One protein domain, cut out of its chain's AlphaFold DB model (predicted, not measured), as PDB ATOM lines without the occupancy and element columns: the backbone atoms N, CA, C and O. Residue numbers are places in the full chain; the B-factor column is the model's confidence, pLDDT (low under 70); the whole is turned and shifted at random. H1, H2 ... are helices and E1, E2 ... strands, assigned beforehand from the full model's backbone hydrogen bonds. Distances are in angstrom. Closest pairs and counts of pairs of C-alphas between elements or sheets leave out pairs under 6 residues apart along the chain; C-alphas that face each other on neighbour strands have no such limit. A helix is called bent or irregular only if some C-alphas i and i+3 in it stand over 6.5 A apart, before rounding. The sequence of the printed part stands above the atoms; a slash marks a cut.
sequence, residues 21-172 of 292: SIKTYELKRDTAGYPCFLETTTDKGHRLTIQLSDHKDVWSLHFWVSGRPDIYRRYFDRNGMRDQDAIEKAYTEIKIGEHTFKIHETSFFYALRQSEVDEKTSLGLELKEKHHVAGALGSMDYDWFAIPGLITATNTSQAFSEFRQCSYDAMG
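AT A GLANCE: This is residues 21 to 172 of the 292 residues of an uncharacterized protein of Cereibacter johrii (UniProt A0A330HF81). A large, twisted wall of six strands has a smaller sheet of four strands partly face to face with it, the strands of the two crossed nearly at right angles, while the long helix H4 covers E1 to E3 on the wall's same face and H3 fills in between H4 and the small sheet. The short helices H1 and H2 and the link of residues 110 to 121 gather at one end of the longest axis, and the last turns of H4 lie toward the other. The printed part has 152 residues with ten named strands and four named helices, in the order E1 E2 E3 E4 H1 H2 E5 E6 E7 E8 H3 E9 E10 H4. The sheets run E1 E2 E3 E4 E8 E7 and E6 E5 E9 E10, both all antiparallel, and the class is mixed, helices and strands. The whole is compact, with a radius of gyration of the C-alphas of 15.0 A and spans of 48 by 35 by 30 A.

IN THESE COORDINATES: E1, residues 21 to 31, begins at C-alpha 21 at (35.841, -6.595, -31.938), is 25.5 A long and bends by 58 degrees at residue 24. E2, residues 34 to 42, is 22.7 A long, E3, residues 47 to 53, is 19.1 A, and E4, residues 60 to 66, is 19.6 A. H1 holds residues 69 to 75 and H2 residues 84 to 90. E5 is residues 93 to 96, E6 residues 99 to 102 and E7 residues 105 to 109. E8, residues 122 to 128, is 19.1 A long and begins with C-alpha 122 at (38.334, -0.015, -49.648). H3, residues 130 to 141, is 18.2 A long and only just irregular: C-alphas 138 and 141 are 6.7 A apart. E9 is residues 144 to 147 and E10 residues 151 to 154. H4, residues 157 to 171, is 20.6 A long and ends with C-alpha 171 at (62.630, 0.259, -39.384).

HOW THE PARTS SIT: In the larger sheet E1 to E4 form a meander, each strand the antiparallel neighbour of the one before, with for instance N 26 and O 39 of the hairpin E1 and E2 at 2.8 A and N 49 and O 64 of the hairpin E3 and E4 at 2.8 A, within hydrogen-bond range. E4 and E8 have N 63 and O 125 at 2.8 A. The two sheets form a sandwich, two sheets face to face, their facing parts 9.9 A centre to centre and their strands at 86 degrees. In the smaller sheet N 95 of E5 and O 146 of E9 are 2.8 A apart. E6 runs on into E7 at 79 degrees, from one sheet to the other. H4 lies over E2 at a height over the sheet of 8.8 A, along the strands at 8 degrees on the local plane; the closest C-alphas are those of Cys 36 and Ser 167, 6.0 A apart. H3 is on the same face and touches H4 at a shallow tilt of 26 degrees, opposite ways, the C-alphas of Leu 137 and Arg 164 coming closest at 5.6 A. H3 stands up from the larger sheet over E4, and lies over E6 of the smaller sheet at a height of 9.2 A. H2, H3 and H4 with the larger sheet make two layers, helices on one face of a sheet, as H3 does with the smaller sheet. H2 lies over E7, the C-alphas of Glu 88 and Thr 106 being closest at 6.1 A. H1 only grazes the larger sheet with residues 69 to 72, and only just touches H2, with 3 pairs of C-alphas within 8 A; the closest are Tyr 75 and Ala 86, 6.1 A. Every O i to N i+4 pair is within hydrogen-bond range in H2 and H4, against 7 of 8 in H3 and 1 of 3 in H1, where 3 of 4 O i to N i+3 pairs are.

THE WHOLE: The C-alphas farthest apart, those of Arg 78 and Gly 172, are 48.1 A apart. The printed part has no cut. The link from E7 to E8 is long, with 12 residues. The mean pLDDT of the printed part is 91.9; residues 56 to 57 and residue 110 are under 70.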
ATOM      1  N   SER A  21      34.723  -5.841 -32.507       95.31
ATOM      2  CA  SER A  21      35.841  -6.595 -31.938       95.31
ATOM      3  C   SER A  21      36.602  -7.318 -33.035       95.31
ATOM      4  O   SER A  21      35.988  -7.974 -33.876       95.31
ATOM      5  N   ILE A  22      37.935  -7.247 -33.022       95.81
ATOM      6  CA  ILE A  22      38.757  -8.099 -33.885       95.81
ATOM      7  C   ILE A  22      38.529  -9.566 -33.492       95.81
ATOM      8  O   ILE A  22      38.697  -9.941 -32.328       95.81
ATOM      9  N   LYS A  23      38.117 -10.390 -34.465       96.81
ATOM     10  CA  LYS A  23      37.910 -11.841 -34.302       96.81
ATOM     11  C   LYS A  23      39.098 -12.657 -34.774       96.81
ATOM     12  O   LYS A  23      39.448 -13.644 -34.137       96.81
ATOM     13  N   THR A  24      39.675 -12.279 -35.908       96.75
ATOM     14  CA  THR A  24      40.816 -12.973 -36.504       96.75
ATOM     15  C   THR A  24      41.804 -11.956 -37.038       96.75
ATOM     16  O   THR A  24      41.407 -10.880 -37.494       96.75
ATOM     17  N   TYR A  25      43.083 -12.313 -37.025       97.25
ATOM     18  CA  TYR A  25      44.124 -11.545 -37.686       97.25
ATOM     19  C   TYR A  25      45.151 -12.471 -38.336       97.25
ATOM     20  O   TYR A  25      45.302 -13.626 -37.940       97.25
ATOM     21  N   GLU A  26      45.840 -11.950 -39.340       97.44
ATOM     22  CA  GLU A  26      46.946 -12.598 -40.028       97.44
ATOM     23  C   GLU A  26      48.066 -11.569 -40.215       97.44
ATOM     24  O   GLU A  26      47.838 -10.497 -40.780       97.44
ATOM     25  N   LEU A  27      49.271 -11.892 -39.743       96.69
ATOM     26  CA  LEU A  27      50.474 -11.097 -39.985       96.69
ATOM     27  C   LEU A  27      51.323 -11.767 -41.068       96.69
ATOM     28  O   LEU A  27      51.678 -12.941 -40.960       96.69
ATOM     29  N   LYS A  28      51.699 -10.998 -42.086       95.06
ATOM     30  CA  LYS A  28      52.631 -11.385 -43.147       95.06
ATOM     31  C   LYS A  28      53.849 -10.470 -43.099       95.06
ATOM     32  O   LYS A  28      53.723  -9.269 -42.860       95.06
ATOM     33  N   ARG A  29      55.026 -11.050 -43.324       94.06
ATOM     34  CA  ARG A  29      56.300 -10.328 -43.454       94.06
ATOM     35  C   ARG A  29      56.738 -10.352 -44.913       94.06
ATOM     36  O   ARG A  29      56.436 -11.324 -45.608       94.06
ATOM     37  N   ASP A  30      57.390  -9.287 -45.365       87.69
ATOM     38  CA  ASP A  30      58.006  -9.173 -46.695       87.69
ATOM     39  C   ASP A  30      57.085  -9.610 -47.848       87.69
ATOM     40  O   ASP A  30      57.457 -10.375 -48.741       87.69
ATOM     41  N   THR A  31      55.832  -9.156 -47.815       84.56
ATOM     42  CA  THR A  31      54.804  -9.569 -48.778       84.56
ATOM     43  C   THR A  31      54.389  -8.395 -49.649       84.56
ATOM     44  O   THR A  31      54.071  -7.322 -49.148       84.56
ATOM     45  N   ALA A  32      54.359  -8.613 -50.968       76.81
ATOM     46  CA  ALA A  32      53.934  -7.624 -51.964       76.81
ATOM     47  C   ALA A  32      54.700  -6.283 -51.904       76.81
ATOM     48  O   ALA A  32      54.143  -5.244 -52.245       76.81
ATOM     49  N   GLY A  33      55.972  -6.314 -51.489       79.81
ATOM     50  CA  GLY A  33      56.805  -5.114 -51.358       79.81
ATOM     51  C   GLY A  33      56.600  -4.332 -50.058       79.81
ATOM     52  O   GLY A  33      57.081  -3.212 -49.966       79.81
ATOM     53  N   TYR A  34      55.905  -4.905 -49.070       88.69
ATOM     54  CA  TYR A  34      55.711  -4.309 -47.746       88.69
ATOM     55  C   TYR A  34      56.447  -5.130 -46.680       88.69
ATOM     56  O   TYR A  34      56.185  -6.338 -46.581       88.69
ATOM     57  N   PRO A  35      57.316  -4.513 -45.854       92.88
ATOM     58  CA  PRO A  35      58.014  -5.219 -44.780       92.88
ATOM     59  C   PRO A  35      57.072  -5.907 -43.783       92.88
ATOM     60  O   PRO A  35      57.290  -7.056 -43.395       92.88
ATOM     61  N   CYS A  36      55.980  -5.236 -43.407       96.94
ATOM     62  CA  CYS A  36      54.996  -5.757 -42.459       96.94
ATOM     63  C   CYS A  36      53.578  -5.510 -42.964       96.94
ATOM     64  O   CYS A  36      53.228  -4.398 -43.358       96.94
ATOM     65  N   PHE A  37      52.744  -6.543 -42.908       96.75
ATOM     66  CA  PHE A  37      51.363  -6.509 -43.372       96.75
ATOM     67  C   PHE A  37      50.477  -7.230 -42.359       96.75
ATOM     68  O   PHE A  37      50.624  -8.431 -42.147       96.75
ATOM     69  N   LEU A  38      49.549  -6.510 -41.741       97.44
ATOM     70  CA  LEU A  38      48.548  -7.053 -40.831       97.44
ATOM     71  C   LEU A  38      47.177  -6.976 -41.494       97.44
ATOM     72  O   LEU A  38      46.733  -5.892 -41.848       97.44
ATOM     73  N   GLU A  39      46.473  -8.095 -41.600       97.31
ATOM     74  CA  GLU A  39      45.056  -8.124 -41.959       97.31
ATOM     75  C   GLU A  39      44.234  -8.577 -40.761       97.31
ATOM     76  O   GLU A  39      44.554  -9.570 -40.115       97.31
ATOM     77  N   THR A  40      43.160  -7.857 -40.460       97.25
ATOM     78  CA  THR A  40      42.239  -8.184 -39.372       97.25
ATOM     79  C   THR A  40      40.814  -8.276 -39.900       97.25
ATOM     80  O   THR A  40      40.436  -7.557 -40.825       97.25
ATOM     81  N   THR A  41      40.008  -9.157 -39.309       97.44
ATOM     82  CA  THR A  41      38.566  -9.248 -39.567       97.44
ATOM     83  C   THR A  41      37.802  -9.081 -38.262       97.44
ATOM     84  O   THR A  41      38.094  -9.731 -37.254       97.44
ATOM     85  N   THR A  42      36.815  -8.193 -38.284       96.62
ATOM     86  CA  THR A  42      35.946  -7.885 -37.145       96.62
ATOM     87  C   THR A  42      34.839  -8.921 -36.959       96.62
ATOM     88  O   THR A  42      34.536  -9.729 -37.840       96.62
ATOM     89  N   ASP A  43      34.156  -8.860 -35.821       95.88
ATOM     90  CA  ASP A  43      32.964  -9.645 -35.523       95.88
ATOM     91  C   ASP A  43      31.786  -9.409 -36.471       95.88
ATOM     92  O   ASP A  43      30.961 -10.316 -36.619       95.88
ATOM     93  N   LYS A  44      31.760  -8.252 -37.144       93.44
ATOM     94  CA  LYS A  44      30.800  -7.897 -38.198       93.44
ATOM     95  C   LYS A  44      31.296  -8.186 -39.620       93.44
ATOM     96  O   LYS A  44      30.587  -7.887 -40.573       93.44
ATOM     97  N   GLY A  45      32.481  -8.778 -39.782       93.12
ATOM     98  CA  GLY A  45      33.024  -9.181 -41.084       93.12
ATOM     99  C   GLY A  45      33.750  -8.079 -41.864       93.12
ATOM    100  O   GLY A  45      34.296  -8.360 -42.930       93.12
ATOM    101  N   HIS A  46      33.816  -6.853 -41.337       94.75
ATOM    102  CA  HIS A  46      34.634  -5.781 -41.913       94.75
ATOM    103  C   HIS A  46      36.112  -6.068 -41.712       94.75
ATOM    104  O   HIS A  46      36.491  -6.651 -40.688       94.75
ATOM    105  N   ARG A  47      36.939  -5.610 -42.652       95.75
ATOM    106  CA  ARG A  47      38.385  -5.825 -42.591       95.75
ATOM    107  C   ARG A  47      39.122  -4.517 -42.389       95.75
ATOM    108  O   ARG A  47      38.766  -3.503 -42.990       95.75
ATOM    109  N   LEU A  48      40.150  -4.577 -41.555       96.19
ATOM    110  CA  LEU A  48      41.153  -3.534 -41.396       96.19
ATOM    111  C   LEU A  48      42.508  -4.152 -41.734       96.19
ATOM    112  O   LEU A  48      42.926  -5.112 -41.082       96.19
ATOM    113  N   THR A  49      43.181  -3.588 -42.728       96.12
ATOM    114  CA  THR A  49      44.542  -3.954 -43.111       96.12
ATOM    115  C   THR A  49      45.482  -2.808 -42.761       96.12
ATOM    116  O   THR A  49      45.191  -1.660 -43.084       96.12
ATOM    117  N   ILE A  50      46.604  -3.112 -42.116       96.94
ATOM    118  CA  ILE A  50      47.663  -2.156 -41.787       96.94
ATOM    119  C   ILE A  50      48.945  -2.618 -42.473       96.94
ATOM    120  O   ILE A  50      49.329  -3.780 -42.353       96.94
ATOM    121  N   GLN A  51      49.591  -1.730 -43.217       96.38
ATOM    122  CA  GLN A  51      50.796  -2.038 -43.986       96.38
ATOM    123  C   GLN A  51      51.879  -1.034 -43.631       96.38
ATOM    124  O   GLN A  51      51.625   0.167 -43.666       96.38
ATOM    125  N   LEU A  52      53.071  -1.523 -43.313       97.00
ATOM    126  CA  LEU A  52      54.272  -0.701 -43.268       97.00
ATOM    127  C   LEU A  52      54.878  -0.673 -44.668       97.00
ATOM    128  O   LEU A  52      55.068  -1.733 -45.262       97.00
ATOM    129  N   SER A  53      55.190   0.513 -45.173       93.62
ATOM    130  CA  SER A  53      55.923   0.712 -46.421       93.62
ATOM    131  C   SER A  53      57.202   1.500 -46.158       93.62
ATOM    132  O   SER A  53      57.220   2.391 -45.312       93.62
ATOM    133  N   ASP A  54      58.261   1.155 -46.882       88.19
ATOM    134  CA  ASP A  54      59.530   1.884 -46.988       88.19
ATOM    135  C   ASP A  54      59.725   2.459 -48.402       88.19
ATOM    136  O   ASP A  54      60.849   2.719 -48.844       88.19
ATOM    137  N   HIS A  55      58.626   2.615 -49.149       79.75
ATOM    138  CA  HIS A  55      58.672   2.989 -50.552       79.75
ATOM    139  C   HIS A  55      59.428   4.311 -50.748       79.75
ATOM    140  O   HIS A  55      59.063   5.349 -50.200       79.75
ATOM    141  N   LYS A  56      60.480   4.254 -51.578       69.94
ATOM    142  CA  LYS A  56      61.332   5.397 -51.951       69.94
ATOM    143  C   LYS A  56      61.955   6.124 -50.757       69.94
ATOM    144  O   LYS A  56      61.962   7.350 -50.700       69.94
ATOM    145  N   ASP A  57      62.486   5.358 -49.808       68.00
ATOM    146  CA  ASP A  57      63.125   5.858 -48.583       68.00
ATOM    147  C   ASP A  57      62.182   6.635 -47.643       68.00
ATOM    148  O   ASP A  57      62.648   7.269 -46.691       68.00
ATOM    149  N   VAL A  58      60.865   6.589 -47.867       82.25
ATOM    150  CA  VAL A  58      59.873   7.198 -46.979       82.25
ATOM    151  C   VAL A  58      59.134   6.094 -46.241       82.25
ATOM    152  O   VAL A  58      58.477   5.247 -46.838       82.25
ATOM    153  N   TRP A  59      59.234   6.119 -44.914       92.38
ATOM    154  CA  TRP A  59      58.451   5.230 -44.066       92.38
ATOM    155  C   TRP A  59      57.008   5.721 -43.987       92.38
ATOM    156  O   TRP A  59      56.770   6.877 -43.628       92.38
ATOM    157  N   SER A  60      56.052   4.837 -44.256       94.50
ATOM    158  CA  SER A  60      54.628   5.131 -44.113       94.50
ATOM    159  C   SER A  60      53.826   3.946 -43.572       94.50
ATOM    160  O   SER A  60      54.205   2.781 -43.703       94.50
ATOM    161  N   LEU A  61      52.700   4.257 -42.925       96.62
ATOM    162  CA  LEU A  61      51.663   3.296 -42.560       96.62
ATOM    163  C   LEU A  61      50.434   3.523 -43.432       96.62
ATOM    164  O   LEU A  61      49.846   4.607 -43.406       96.62
ATOM    165  N   HIS A  62      50.006   2.478 -44.132       95.56
ATOM    166  CA  HIS A  62      48.746   2.462 -44.864       95.56
ATOM    167  C   HIS A  62      47.692   1.697 -44.071       95.56
ATOM    168  O   HIS A  62      47.893   0.540 -43.702       95.56
ATOM    169  N   PHE A  63      46.547   2.331 -43.854       96.38
ATOM    170  CA  PHE A  63      45.377   1.753 -43.209       96.38
ATOM    171  C   PHE A  63      44.281   1.587 -44.253       96.38
ATOM    172  O   PHE A  63      43.761   2.575 -44.765       96.38
ATOM    173  N   TRP A  64      43.904   0.350 -44.551       95.75
ATOM    174  CA  TRP A  64      42.816   0.038 -45.468       95.75
ATOM    175  C   TRP A  64      41.628  -0.504 -44.696       95.75
ATOM    176  O   TRP A  64      41.752  -1.489 -43.971       95.75
ATOM    177  N   VAL A  65      40.460   0.104 -44.878       96.06
ATOM    178  CA  VAL A  65      39.200  -0.415 -44.338       96.06
ATOM    179  C   VAL A  65      38.339  -0.901 -45.491       96.06
ATOM    180  O   VAL A  65      38.186  -0.189 -46.480       96.06
ATOM    181  N   SER A  66      37.744  -2.086 -45.378       95.12
ATOM    182  CA  SER A  66      36.825  -2.647 -46.380       95.12
ATOM    183  C   SER A  66      35.569  -3.250 -45.743       95.12
ATOM    184  O   SER A  66      35.458  -3.340 -44.516       95.12
ATOM    185  N   GLY A  67      34.583  -3.604 -46.574       91.56
ATOM    186  CA  GLY A  67      33.273  -4.091 -46.127       91.56
ATOM    187  C   GLY A  67      32.316  -2.988 -45.654       91.56
ATOM    188  O   GLY A  67      31.408  -3.231 -44.873       91.56
ATOM    189  N   ARG A  68      32.530  -1.727 -46.054       93.06
ATOM    190  CA  ARG A  68      31.709  -0.581 -45.604       93.06
ATOM    191  C   ARG A  68      30.985   0.142 -46.748       93.06
ATOM    192  O   ARG A  68      31.005   1.378 -46.780       93.06
ATOM    193  N   PRO A  69      30.317  -0.560 -47.683       92.50
ATOM    194  CA  PRO A  69      29.763   0.079 -48.875       92.50
ATOM    195  C   PRO A  69      28.767   1.205 -48.553       92.50
ATOM    196  O   PRO A  69      28.750   2.231 -49.230       92.50
ATOM    197  N   ASP A  70      27.984   1.078 -47.480       92.19
ATOM    198  CA  ASP A  70      27.016   2.108 -47.072       92.19
ATOM    199  C   ASP A  70      27.656   3.404 -46.563       92.19
ATOM    200  O   ASP A  70      27.069   4.484 -46.685       92.19
ATOM    201  N   ILE A  71      28.860   3.326 -45.993       92.62
ATOM    202  CA  ILE A  71      29.626   4.514 -45.597       92.62
ATOM    203  C   ILE A  71      30.212   5.163 -46.850       92.62
ATOM    204  O   ILE A  71      30.100   6.372 -47.043       92.62
ATOM    205  N   TYR A  72      30.773   4.348 -47.737       92.50
ATOM    206  CA  TYR A  72      31.415   4.772 -48.976       92.50
ATOM    207  C   TYR A  72      30.483   5.473 -49.959       92.50
ATOM    208  O   TYR A  72      30.857   6.495 -50.533       92.50
ATOM    209  N   ARG A  73      29.239   5.006 -50.093       92.25
ATOM    210  CA  ARG A  73      28.231   5.615 -50.979       92.25
ATOM    211  C   ARG A  73      27.922   7.082 -50.670       92.25
ATOM    212  O   ARG A  73      27.364   7.752 -51.533       92.25
ATOM    213  N   ARG A  74      28.269   7.581 -49.478       91.94
ATOM    214  CA  ARG A  74      28.058   8.980 -49.060       91.94
ATOM    215  C   ARG A  74      29.008   9.961 -49.747       91.94
ATOM    216  O   ARG A  74      28.722  11.152 -49.760       91.94
ATOM    217  N   TYR A  75      30.106   9.463 -50.309       92.06
ATOM    218  CA  TYR A  75      31.161  10.265 -50.926       92.06
ATOM    219  C   TYR A  75      31.095  10.247 -52.455       92.06
ATOM    220  O   TYR A  75      32.113  10.261 -53.143       92.06
ATOM    221  N   PHE A  76      29.879  10.174 -52.989       91.06
ATOM    222  CA  PHE A  76      29.609  10.288 -54.415       91.06
ATOM    223  C   PHE A  76      28.666  11.466 -54.638       91.06
ATOM    224  O   PHE A  76      27.729  11.685 -53.867       91.06
ATOM    225  N   ASP A  77      28.937  12.240 -55.684       85.31
ATOM    226  CA  ASP A  77      28.130  13.391 -56.051       85.31
ATOM    227  C   ASP A  77      26.773  12.963 -56.638       85.31
ATOM    228  O   ASP A  77      26.452  11.783 -56.803       85.31
ATOM    229  N   ARG A  78      25.944  13.945 -56.997       86.06
ATOM    230  CA  ARG A  78      24.619  13.688 -57.586       86.06
ATOM    231  C   ARG A  78      24.673  12.980 -58.944       86.06
ATOM    232  O   ARG A  78      23.650  12.466 -59.383       86.06
ATOM    233  N   ASN A  79      25.830  12.973 -59.603       84.44
ATOM    234  CA  ASN A  79      26.065  12.280 -60.866       84.44
ATOM    235  C   ASN A  79      26.634  10.867 -60.645       84.44
ATOM    236  O   ASN A  79      26.932  10.169 -61.613       84.44
ATOM    237  N   GLY A  80      26.792  10.441 -59.386       86.31
ATOM    238  CA  GLY A  80      27.369   9.155 -59.020       86.31
ATOM    239  C   GLY A  80      28.886   9.090 -59.206       86.31
ATOM    240  O   GLY A  80      29.424   7.985 -59.267       86.31
ATOM    241  N   MET A  81      29.567  10.236 -59.309       86.00
ATOM    242  CA  MET A  81      31.025  10.341 -59.414       86.00
ATOM    243  C   MET A  81      31.651  10.538 -58.035       86.00
ATOM    244  O   MET A  81      31.097  11.246 -57.198       86.00
ATOM    245  N   ARG A  82      32.807   9.915 -57.792       86.50
ATOM    246  CA  ARG A  82      33.516  10.025 -56.510       86.50
ATOM    247  C   ARG A  82      33.861  11.483 -56.178       86.50
ATOM    248  O   ARG A  82      34.511  12.163 -56.970       86.50
ATOM    249  N   ASP A  83      33.483  11.924 -54.983       86.94
ATOM    250  CA  ASP A  83      33.832  13.227 -54.417       86.94
ATOM    251  C   ASP A  83      35.066  13.078 -53.512       86.94
ATOM    252  O   ASP A  83      34.965  12.792 -52.318       86.94
ATOM    253  N   GLN A  84      36.252  13.209 -54.117       84.38
ATOM    254  CA  GLN A  84      37.538  13.066 -53.423       84.38
ATOM    255  C   GLN A  84      37.706  14.101 -52.298       84.38
ATOM    256  O   GLN A  84      38.171  13.752 -51.214       84.38
ATOM    257  N   ASP A  85      37.271  15.343 -52.511       83.81
ATOM    258  CA  ASP A  85      37.394  16.415 -51.521       83.81
ATOM    259  C   ASP A  85      36.555  16.126 -50.274       83.81
ATOM    260  O   ASP A  85      36.971  16.421 -49.152       83.81
ATOM    261  N   ALA A  86      35.358  15.561 -50.454       88.88
ATOM    262  CA  ALA A  86      34.514  15.154 -49.338       88.88
ATOM    263  C   ALA A  86      35.161  14.033 -48.508       88.88
ATOM    264  O   ALA A  86      35.051  14.050 -47.281       88.88
ATOM    265  N   ILE A  87      35.862  13.094 -49.154       89.88
ATOM    266  CA  ILE A  87      36.606  12.015 -48.481       89.88
ATOM    267  C   ILE A  87      37.761  12.603 -47.669       89.88
ATOM    268  O   ILE A  87      37.858  12.347 -46.469       89.88
ATOM    269  N   GLU A  88      38.596  13.435 -48.294       88.75
ATOM    270  CA  GLU A  88      39.760  14.052 -47.647       88.75
ATOM    271  C   GLU A  88      39.364  14.942 -46.461       88.75
ATOM    272  O   GLU A  88      40.071  14.998 -45.457       88.75
ATOM    273  N   LYS A  89      38.205  15.610 -46.536       90.00
ATOM    274  CA  LYS A  89      37.657  16.404 -45.422       90.00
ATOM    275  C   LYS A  89      37.097  15.545 -44.293       90.00
ATOM    276  O   LYS A  89      37.165  15.958 -43.137       90.00
ATOM    277  N   ALA A  90      36.513  14.392 -44.611       91.75
ATOM    278  CA  ALA A  90      35.913  13.515 -43.611       91.75
ATOM    279  C   ALA A  90      36.957  12.719 -42.822       91.75
ATOM    280  O   ALA A  90      36.762  12.478 -41.632       91.75
ATOM    281  N   TYR A  91      38.067  12.343 -43.462       93.38
ATOM    282  CA  TYR A  91      39.075  11.462 -42.876       93.38
ATOM    283  C   TYR A  91      40.429  12.152 -42.783       93.38
ATOM    284  O   TYR A  91      41.316  11.968 -43.611       93.38
ATOM    285  N   THR A  92      40.572  12.956 -41.736       92.56
ATOM    286  CA  THR A  92      41.784  13.742 -41.469       92.56
ATOM    287  C   THR A  92      42.631  13.171 -40.339       92.56
ATOM    288  O   THR A  92      43.779  13.579 -40.172       92.56
ATOM    289  N   GLU A  93      42.091  12.228 -39.566       95.12
ATOM    290  CA  GLU A  93      42.748  11.690 -38.384       95.12
ATOM    291  C   GLU A  93      42.462  10.203 -38.168       95.12
ATOM    292  O   GLU A  93      41.417   9.675 -38.558       95.12
ATOM    293  N   ILE A  94      43.395   9.554 -37.480       95.50
ATOM    294  CA  ILE A  94      43.236   8.228 -36.891       95.50
ATOM    295  C   ILE A  94      43.544   8.304 -35.408       95.50
ATOM    296  O   ILE A  94      44.365   9.108 -34.966       95.50
ATOM    297  N   LYS A  95      42.888   7.448 -34.638       96.44
ATOM    298  CA  LYS A  95      43.077   7.346 -33.200       96.44
ATOM    299  C   LYS A  95      43.573   5.952 -32.865       96.44
ATOM    300  O   LYS A  95      42.955   4.964 -33.258       96.44
ATOM    301  N   ILE A  96      44.695   5.885 -32.164       95.19
ATOM    302  CA  ILE A  96      45.320   4.635 -31.729       95.19
ATOM    303  C   ILE A  96      45.594   4.800 -30.239       95.19
ATOM    304  O   ILE A  96      46.363   5.677 -29.845       95.19
ATOM    305  N   GLY A  97      44.901   4.021 -29.410       90.81
ATOM    306  CA  GLY A  97      44.902   4.247 -27.966       90.81
ATOM    307  C   GLY A  97      44.443   5.650 -27.571       90.81
ATOM    308  O   GLY A  97      43.371   6.098 -27.958       90.81
ATOM    309  N   GLU A  98      45.253   6.365 -26.800       91.12
ATOM    310  CA  GLU A  98      44.934   7.730 -26.355       91.12
ATOM    311  C   GLU A  98      45.409   8.818 -27.335       91.12
ATOM    312  O   GLU A  98      45.115  10.001 -27.156       91.12
ATOM    313  N   HIS A  99      46.128   8.435 -28.392       94.56
ATOM    314  CA  HIS A  99      46.777   9.365 -29.309       94.56
ATOM    315  C   HIS A  99      45.992   9.541 -30.609       94.56
ATOM    316  O   HIS A  99      45.336   8.626 -31.110       94.56
ATOM    317  N   THR A 100      46.075  10.749 -31.166       96.12
ATOM    318  CA  THR A 100      45.472  11.114 -32.451       96.12
ATOM    319  C   THR A 100      46.571  11.498 -33.431       96.12
ATOM    320  O   THR A 100      47.418  12.334 -33.116       96.12
ATOM    321  N   PHE A 101      46.537  10.905 -34.619       94.88
ATOM    322  CA  PHE A 101      47.502  11.126 -35.690       94.88
ATOM    323  C   PHE A 101      46.797  11.717 -36.900       94.88
ATOM    324  O   PHE A 101      45.701  11.282 -37.252       94.88
ATOM    325  N   LYS A 102      47.430  12.697 -37.543       92.88
ATOM    326  CA  LYS A 102      46.902  13.302 -38.766       92.88
ATOM    327  C   LYS A 102      47.202  12.406 -39.960       92.88
ATOM    328  O   LYS A 102      48.323  11.933 -40.117       92.88
ATOM    329  N   ILE A 103      46.202  12.201 -40.806       91.81
ATOM    330  CA  ILE A 103      46.363  11.511 -42.082       91.81
ATOM    331  C   ILE A 103      46.880  12.491 -43.131       91.81
ATOM    332  O   ILE A 103      46.421  13.632 -43.222       91.81
ATOM    333  N   HIS A 104      47.843  12.025 -43.920       86.19
ATOM    334  CA  HIS A 104      48.502  12.813 -44.956       86.19
ATOM    335  C   HIS A 104      47.825  12.625 -46.313       86.19
ATOM    336  O   HIS A 104      47.658  13.590 -47.058       86.19
ATOM    337  N   GLU A 105      47.385  11.401 -46.608       85.88
ATOM    338  CA  GLU A 105      46.771  11.053 -47.885       85.88
ATOM    339  C   GLU A 105      45.593  10.093 -47.698       85.88
ATOM    340  O   GLU A 105      45.591   9.241 -46.806       85.88
ATOM    341  N   THR A 106      44.575  10.243 -48.547       87.75
ATOM    342  CA  THR A 106      43.438   9.323 -48.610       87.75
ATOM    343  C   THR A 106      43.308   8.782 -50.024       87.75
ATOM    344  O   THR A 106      43.415   9.518 -51.006       87.75
ATOM    345  N   SER A 107      43.070   7.484 -50.142       84.62
ATOM    346  CA  SER A 107      42.920   6.804 -51.422       84.62
ATOM    347  C   SER A 107      41.675   5.934 -51.414       84.62
ATOM    348  O   SER A 107      41.261   5.399 -50.390       84.62
ATOM    349  N   PHE A 108      41.044   5.806 -52.576       81.25
ATOM    350  CA  PHE A 108      39.835   5.012 -52.732       81.25
ATOM    351  C   PHE A 108      40.093   3.904 -53.744       81.25
ATOM    352  O   PHE A 108      40.382   4.186 -54.910       81.25
ATOM    353  N   PHE A 109      40.004   2.655 -53.301       78.06
ATOM    354  CA  PHE A 109      40.320   1.492 -54.119       78.06
ATOM    355  C   PHE A 109      39.043   0.819 -54.629       78.06
ATOM    356  O   PHE A 109      38.086   0.627 -53.877       78.06
ATOM    357  N   TYR A 110      39.056   0.461 -55.915       69.44
ATOM    358  CA  TYR A 110      37.997  -0.256 -56.641       69.44
ATOM    359  C   TYR A 110      36.657   0.457 -56.897       69.44
ATOM    360  O   TYR A 110      35.747  -0.194 -57.399       69.44
ATOM    361  N   ALA A 111      36.525   1.772 -56.676       79.12
ATOM    362  CA  ALA A 111      35.344   2.498 -57.163       79.12
ATOM    363  C   ALA A 111      35.658   3.926 -57.634       79.12
ATOM    364  O   ALA A 111      36.182   4.763 -56.890       79.12
ATOM    365  N   LEU A 112      35.284   4.205 -58.881       80.38
ATOM    366  CA  LEU A 112      35.198   5.544 -59.470       80.38
ATOM    367  C   LEU A 112      33.741   6.011 -59.555       80.38
ATOM    368  O   LEU A 112      33.473   7.214 -59.495       80.38
ATOM    369  N   ARG A 113      32.806   5.059 -59.666       85.69
ATOM    370  CA  ARG A 113      31.362   5.299 -59.722       85.69
ATOM    371  C   ARG A 113      30.638   4.678 -58.541       85.69
ATOM    372  O   ARG A 113      30.996   3.608 -58.063       85.69
ATOM    373  N   GLN A 114      29.542   5.306 -58.127       89.19
ATOM    374  CA  GLN A 114      28.739   4.833 -56.997       89.19
ATOM    375  C   GLN A 114      28.202   3.407 -57.213       89.19
ATOM    376  O   GLN A 114      28.079   2.637 -56.263       89.19
ATOM    377  N   SER A 115      27.911   3.041 -58.465       89.62
ATOM    378  CA  SER A 115      27.447   1.702 -58.850       89.62
ATOM    379  C   SER A 115      28.490   0.598 -58.663       89.62
ATOM    380  O   SER A 115      28.128  -0.573 -58.678       89.62
ATOM    381  N   GLU A 116      29.767   0.954 -58.528       90.56
ATOM    382  CA  GLU A 116      30.879   0.014 -58.333       90.56
ATOM    383  C   GLU A 116      31.118  -0.283 -56.845       90.56
ATOM    384  O   GLU A 116      31.880  -1.181 -56.512       90.56
ATOM    385  N   VAL A 117      30.458   0.455 -55.941       91.69
ATOM    386  CA  VAL A 117      30.664   0.325 -54.497       91.69
ATOM    387  C   VAL A 117      30.036  -0.961 -53.961       91.69
ATOM    388  O   VAL A 117      28.807  -1.100 -53.875       91.69
ATOM    389  N   ASP A 118      30.910  -1.854 -53.514       91.75
ATOM    390  CA  ASP A 118      30.616  -3.178 -52.976       91.75
ATOM    391  C   ASP A 118      31.421  -3.471 -51.691       91.75
ATOM    392  O   ASP A 118      32.099  -2.607 -51.135       91.75
ATOM    393  N   GLU A 119      31.349  -4.709 -51.199       90.38
ATOM    394  CA  GLU A 119      32.062  -5.144 -49.988       90.38
ATOM    395  C   GLU A 119      33.595  -5.165 -50.138       90.38
ATOM    396  O   GLU A 119      34.317  -5.160 -49.139       90.38
ATOM    397  N   LYS A 120      34.118  -5.196 -51.370       90.44
ATOM    398  CA  LYS A 120      35.563  -5.207 -51.656       90.44
ATOM    399  C   LYS A 120      36.141  -3.803 -51.772       90.44
ATOM    400  O   LYS A 120      37.359  -3.622 -51.703       90.44
ATOM    401  N   THR A 121      35.274  -2.817 -51.952       92.94
ATOM    402  CA  THR A 121      35.644  -1.410 -51.970       92.94
ATOM    403  C   THR A 121      36.368  -1.064 -50.673       92.94
ATOM    404  O   THR A 121      35.936  -1.456 -49.587       92.94
ATOM    405  N   SER A 122      37.492  -0.357 -50.794       94.06
ATOM    406  CA  SER A 122      38.334  -0.015 -49.648       94.06
ATOM    407  C   SER A 122      38.678   1.465 -49.634       94.06
ATOM    408  O   SER A 122      39.003   2.037 -50.676       94.06
ATOM    409  N   LEU A 123      38.664   2.065 -48.445       94.62
ATOM    410  CA  LEU A 123      39.282   3.367 -48.211       94.62
ATOM    411  C   LEU A 123      40.667   3.145 -47.599       94.62
ATOM    412  O   LEU A 123      40.774   2.488 -46.563       94.62
ATOM    413  N   GLY A 124      41.689   3.691 -48.246       94.69
ATOM    414  CA  GLY A 124      43.059   3.764 -47.762       94.69
ATOM    415  C   GLY A 124      43.340   5.116 -47.115       94.69
ATOM    416  O   GLY A 124      42.962   6.158 -47.650       94.69
ATOM    417  N   LEU A 125      44.018   5.104 -45.976       95.31
ATOM    418  CA  LEU A 125      44.517   6.282 -45.274       95.31
ATOM    419  C   LEU A 125      46.007   6.099 -45.033       95.31
ATOM    420  O   LEU A 125      46.428   5.012 -44.647       95.31
ATOM    421  N   GLU A 126      46.795   7.147 -45.236       94.62
ATOM    422  CA  GLU A 126      48.247   7.066 -45.109       94.62
ATOM    423  C   GLU A 126      48.799   8.034 -44.062       94.62
ATOM    424  O   GLU A 126      48.501   9.235 -44.056       94.62
ATOM    425  N   LEU A 127      49.646   7.496 -43.190       93.56
ATOM    426  CA  LEU A 127      50.504   8.242 -42.282       93.56
ATOM    427  C   LEU A 127      51.941   8.153 -42.806       93.56
ATOM    428  O   LEU A 127      52.484   7.055 -42.860       93.56
ATOM    429  N   LYS A 128      52.542   9.279 -43.189       91.31
ATOM    430  CA  LYS A 128      53.909   9.345 -43.724       91.31
ATOM    431  C   LYS A 128      54.887   9.837 -42.660       91.31
ATOM    432  O   LYS A 128      54.469  10.374 -41.640       91.31
ATOM    433  N   GLU A 129      56.169   9.674 -42.956       89.00
ATOM    434  CA  GLU A 129      57.341  10.050 -42.163       89.00
ATOM    435  C   GLU A 129      57.650   9.167 -40.955       89.00
ATOM    436  O   GLU A 129      56.796   8.791 -40.148       89.00
ATOM    437  N   LYS A 130      58.950   8.882 -40.799       90.69
ATOM    438  CA  LYS A 130      59.470   7.896 -39.843       90.69
ATOM    439  C   LYS A 130      59.037   8.176 -38.401       90.69
ATOM    440  O   LYS A 130      58.732   7.240 -37.668       90.69
ATOM    441  N   HIS A 131      59.010   9.442 -37.990       91.00
ATOM    442  CA  HIS A 131      58.674   9.828 -36.618       91.00
ATOM    443  C   HIS A 131      57.167   9.737 -36.328       91.00
ATOM    444  O   HIS A 131      56.796   9.268 -35.252       91.00
ATOM    445  N   HIS A 132      56.296  10.096 -37.281       91.81
ATOM    446  CA  HIS A 132      54.849   9.884 -37.147       91.81
ATOM    447  C   HIS A 132      54.522   8.395 -37.114       91.81
ATOM    448  O   HIS A 132      53.777   7.951 -36.241       91.81
ATOM    449  N   VAL A 133      55.130   7.614 -38.014       94.62
ATOM    450  CA  VAL A 133      55.006   6.150 -38.041       94.62
ATOM    451  C   VAL A 133      55.452   5.548 -36.711       94.62
ATOM    452  O   VAL A 133      54.692   4.803 -36.100       94.62
ATOM    453  N   ALA A 134      56.634   5.912 -36.209       94.38
ATOM    454  CA  ALA A 134      57.125   5.429 -34.921       94.38
ATOM    455  C   ALA A 134      56.197   5.818 -33.756       94.38
ATOM    456  O   ALA A 134      55.928   4.989 -32.890       94.38
ATOM    457  N   GLY A 135      55.648   7.038 -33.751       93.44
ATOM    458  CA  GLY A 135      54.667   7.469 -32.750       93.44
ATOM    459  C   GLY A 135      53.366   6.658 -32.793       93.44
ATOM    460  O   GLY A 135      52.852   6.246 -31.749       93.44
ATOM    461  N   ALA A 136      52.856   6.375 -33.995       95.19
ATOM    462  CA  ALA A 136      51.672   5.543 -34.196       95.19
ATOM    463  C   ALA A 136      51.911   4.100 -33.743       95.19
ATOM    464  O   ALA A 136      51.101   3.558 -32.991       95.19
ATOM    465  N   LEU A 137      53.051   3.509 -34.116       95.81
ATOM    466  CA  LEU A 137      53.483   2.188 -33.650       95.81
ATOM    467  C   LEU A 137      53.647   2.153 -32.125       95.81
ATOM    468  O   LEU A 137      53.225   1.195 -31.484       95.81
ATOM    469  N   GLY A 138      54.203   3.200 -31.516       93.94
ATOM    470  CA  GLY A 138      54.286   3.331 -30.059       93.94
ATOM    471  C   GLY A 138      52.915   3.351 -29.378       93.94
ATOM    472  O   GLY A 138      52.762   2.806 -28.293       93.94
ATOM    473  N   SER A 139      51.897   3.894 -30.046       94.44
ATOM    474  CA  SER A 139      50.522   3.969 -29.530       94.44
ATOM    475  C   SER A 139      49.707   2.692 -29.751       94.44
ATOM    476  O   SER A 139      48.579   2.590 -29.280       94.44
ATOM    477  N   MET A 140      50.266   1.687 -30.426       95.06
ATOM    478  CA  MET A 140      49.636   0.376 -30.613       95.06
ATOM    479  C   MET A 140      49.723  -0.536 -29.367       95.06
ATOM    480  O   MET A 140      49.405  -1.716 -29.452       95.06
ATOM    481  N   ASP A 141      50.118  -0.008 -28.202       90.69
ATOM    482  CA  ASP A 141      50.033  -0.706 -26.903       90.69
ATOM    483  C   ASP A 141      48.602  -0.835 -26.361       90.69
ATOM    484  O   ASP A 141      48.335  -1.635 -25.464       90.69
ATOM    485  N   TYR A 142      47.674  -0.043 -26.891       88.81
ATOM    486  CA  TYR A 142      46.295  -0.007 -26.429       88.81
ATOM    487  C   TYR A 142      45.411  -0.976 -27.223       88.81
ATOM    488  O   TYR A 142      45.587  -1.189 -28.424       88.81
ATOM    489  N   ASP A 143      44.391  -1.513 -26.552       92.94
ATOM    490  CA  ASP A 143      43.430  -2.468 -27.119       92.94
ATOM    491  C   ASP A 143      42.289  -1.789 -27.912       92.94
ATOM    492  O   ASP A 143      41.135  -2.229 -27.893       92.94
ATOM    493  N   TRP A 144      42.590  -0.664 -28.567       93.12
ATOM    494  CA  TRP A 144      41.605   0.135 -29.284       93.12
ATOM    495  C   TRP A 144      42.200   0.947 -30.441       93.12
ATOM    496  O   TRP A 144      43.295   1.509 -30.350       93.12
ATOM    497  N   PHE A 145      41.417   1.061 -31.513       95.00
ATOM    498  CA  PHE A 145      41.712   1.834 -32.716       95.00
ATOM    499  C   PHE A 145      40.439   2.457 -33.284       95.00
ATOM    500  O   PHE A 145      39.382   1.822 -33.299       95.00
ATOM    501  N   ALA A 146      40.522   3.665 -33.831       96.06
ATOM    502  CA  ALA A 146      39.413   4.255 -34.563       96.06
ATOM    503  C   ALA A 146      39.854   5.131 -35.731       96.06
ATOM    504  O   ALA A 146      40.768   5.944 -35.632       96.06
ATOM    505  N   ILE A 147      39.084   5.038 -36.807       95.44
ATOM    506  CA  ILE A 147      39.002   6.053 -37.851       95.44
ATOM    507  C   ILE A 147      37.607   6.667 -37.701       95.44
ATOM    508  O   ILE A 147      36.617   5.997 -38.035       95.44
ATOM    509  N   PRO A 148      37.482   7.890 -37.146       93.75
ATOM    510  CA  PRO A 148      36.188   8.509 -36.890       93.75
ATOM    511  C   PRO A 148      35.276   8.495 -38.124       93.75
ATOM    512  O   PRO A 148      35.693   8.810 -39.233       93.75
ATOM    513  N   GLY A 149      34.021   8.086 -37.930       91.12
ATOM    514  CA  GLY A 149      33.033   7.981 -39.011       91.12
ATOM    515  C   GLY A 149      33.175   6.760 -39.931       91.12
ATOM    516  O   GLY A 149      32.287   6.553 -40.758       91.12
ATOM    517  N   LEU A 150      34.219   5.934 -39.771       93.38
ATOM    518  CA  LEU A 150      34.464   4.755 -40.609       93.38
ATOM    519  C   LEU A 150      34.495   3.438 -39.828       93.38
ATOM    520  O   LEU A 150      33.730   2.523 -40.131       93.38
ATOM    521  N   ILE A 151      35.374   3.325 -38.833       94.75
ATOM    522  CA  ILE A 151      35.525   2.106 -38.032       94.75
ATOM    523  C   ILE A 151      36.003   2.442 -36.623       94.75
ATOM    524  O   ILE A 151      36.767   3.378 -36.400       94.75
ATOM    525  N   THR A 152      35.550   1.658 -35.656       95.81
ATOM    526  CA  THR A 152      36.096   1.625 -34.301       95.81
ATOM    527  C   THR A 152      36.297   0.163 -33.941       95.81
ATOM    528  O   THR A 152      35.340  -0.605 -34.001       95.81
ATOM    529  N   ALA A 153      37.533  -0.219 -33.636       95.19
ATOM    530  CA  ALA A 153      37.948  -1.588 -33.375       95.19
ATOM    531  C   ALA A 153      38.469  -1.742 -31.936       95.19
ATOM    532  O   ALA A 153      39.210  -0.891 -31.450       95.19
ATOM    533  N   THR A 154      38.082  -2.830 -31.275       96.19
ATOM    534  CA  THR A 154      38.552  -3.276 -29.949       96.19
ATOM    535  C   THR A 154      39.157  -4.677 -30.050       96.19
ATOM    536  O   THR A 154      39.018  -5.323 -31.094       96.19
ATOM    537  N   ASN A 155      39.778  -5.190 -28.981       95.88
ATOM    538  CA  ASN A 155      40.484  -6.480 -29.000       95.88
ATOM    539  C   ASN A 155      41.646  -6.494 -30.021       95.88
ATOM    540  O   ASN A 155      41.876  -7.478 -30.722       95.88
ATOM    541  N   THR A 156      42.331  -5.357 -30.171       95.06
ATOM    542  CA  THR A 156      43.429  -5.151 -31.126       95.06
ATOM    543  C   THR A 156      44.794  -5.564 -30.577       95.06
ATOM    544  O   THR A 156      45.717  -5.759 -31.362       95.06
ATOM    545  N   SER A 157      44.933  -5.713 -29.259       94.06
ATOM    546  CA  SER A 157      46.199  -5.856 -28.525       94.06
ATOM    547  C   SER A 157      47.157  -6.899 -29.104       94.06
ATOM    548  O   SER A 157      48.318  -6.584 -29.362       94.06
ATOM    549  N   GLN A 158      46.695  -8.126 -29.360       94.88
ATOM    550  CA  GLN A 158      47.561  -9.188 -29.886       94.88
ATOM    551  C   GLN A 158      48.045  -8.885 -31.315       94.88
ATOM    552  O   GLN A 158      49.246  -8.913 -31.587       94.88
ATOM    553  N   ALA A 159      47.116  -8.526 -32.207       95.75
ATOM    554  CA  ALA A 159      47.405  -8.177 -33.597       95.75
ATOM    555  C   ALA A 159      48.375  -6.982 -33.693       95.75
ATOM    556  O   ALA A 159      49.336  -6.994 -34.464       95.75
ATOM    557  N   PHE A 160      48.140  -5.965 -32.867       96.62
ATOM    558  CA  PHE A 160      48.943  -4.753 -32.789       96.62
ATOM    559  C   PHE A 160      50.329  -5.011 -32.210       96.62
ATOM    560  O   PHE A 160      51.306  -4.500 -32.752       96.62
ATOM    561  N   SER A 161      50.446  -5.847 -31.178       95.88
ATOM    562  CA  SER A 161      51.742  -6.202 -30.603       95.88
ATOM    563  C   SER A 161      52.661  -6.869 -31.631       95.88
ATOM    564  O   SER A 161      53.828  -6.490 -31.744       95.88
ATOM    565  N   GLU A 162      52.153  -7.833 -32.405       96.31
ATOM    566  CA  GLU A 162      52.957  -8.531 -33.416       96.31
ATOM    567  C   GLU A 162      53.321  -7.630 -34.604       96.31
ATOM    568  O   GLU A 162      54.475  -7.618 -35.043       96.31
ATOM    569  N   PHE A 163      52.363  -6.839 -35.101       97.12
ATOM    570  CA  PHE A 163      52.616  -5.889 -36.184       97.12
ATOM    571  C   PHE A 163      53.623  -4.813 -35.778       97.12
ATOM    572  O   PHE A 163      54.540  -4.495 -36.538       97.12
ATOM    573  N   ARG A 164      53.497  -4.287 -34.557       95.88
ATOM    574  CA  ARG A 164      54.422  -3.305 -34.002       95.88
ATOM    575  C   ARG A 164      55.839  -3.850 -33.895       95.88
ATOM    576  O   ARG A 164      56.770  -3.162 -34.300       95.88
ATOM    577  N   GLN A 165      56.004  -5.070 -33.382       95.50
ATOM    578  CA  GLN A 165      57.320  -5.698 -33.285       95.50
ATOM    579  C   GLN A 165      57.957  -5.855 -34.669       95.50
ATOM    580  O   GLN A 165      59.081  -5.411 -34.871       95.50
ATOM    581  N   CYS A 166      57.209  -6.405 -35.635       96.75
ATOM    582  CA  CYS A 166      57.661  -6.500 -37.024       96.75
ATOM    583  C   CYS A 166      58.109  -5.134 -37.561       96.75
ATOM    584  O   CYS A 166      59.172  -5.016 -38.165       96.75
ATOM    585  N   SER A 167      57.304  -4.099 -37.314       96.81
ATOM    586  CA  SER A 167      57.537  -2.770 -37.866       96.81
ATOM    587  C   SER A 167      58.774  -2.100 -37.273       96.81
ATOM    588  O   SER A 167      59.567  -1.522 -38.010       96.81
ATOM    589  N   TYR A 168      58.984  -2.215 -35.957       95.69
ATOM    590  CA  TYR A 168      60.209  -1.726 -35.325       95.69
ATOM    591  C   TYR A 168      61.452  -2.447 -35.849       95.69
ATOM    592  O   TYR A 168      62.431  -1.779 -36.183       95.69
ATOM    593  N   ASP A 169      61.387  -3.775 -35.998       95.00
ATOM    594  CA  ASP A 169      62.488  -4.565 -36.553       95.00
ATOM    595  C   ASP A 169      62.830  -4.109 -37.984       95.00
ATOM    596  O   ASP A 169      63.997  -3.862 -38.290       95.00
ATOM    597  N   ALA A 170      61.819  -3.919 -38.841       94.69
ATOM    598  CA  ALA A 170      61.994  -3.455 -40.220       94.69
ATOM    599  C   ALA A 170      62.585  -2.037 -40.303       94.69
ATOM    600  O   ALA A 170      63.460  -1.768 -41.123       94.69
ATOM    601  N   MET A 171      62.148  -1.129 -39.427       94.38
ATOM    602  CA  MET A 171      62.630   0.259 -39.384       94.38
ATOM    603  C   MET A 171      64.004   0.415 -38.709       94.38
ATOM    604  O   MET A 171      64.536   1.537 -38.660       94.38
ATOM    605  N   GLY A 172      64.556  -0.675 -38.161       93.94
ATOM    606  CA  GLY A 172      65.796  -0.682 -37.387       93.94
ATOM    607  C   GLY A 172      65.693   0.120 -36.089       93.94
ATOM    608  O   GLY A 172      66.654   0.780 -35.704       93.94
TER     609      GLY A 172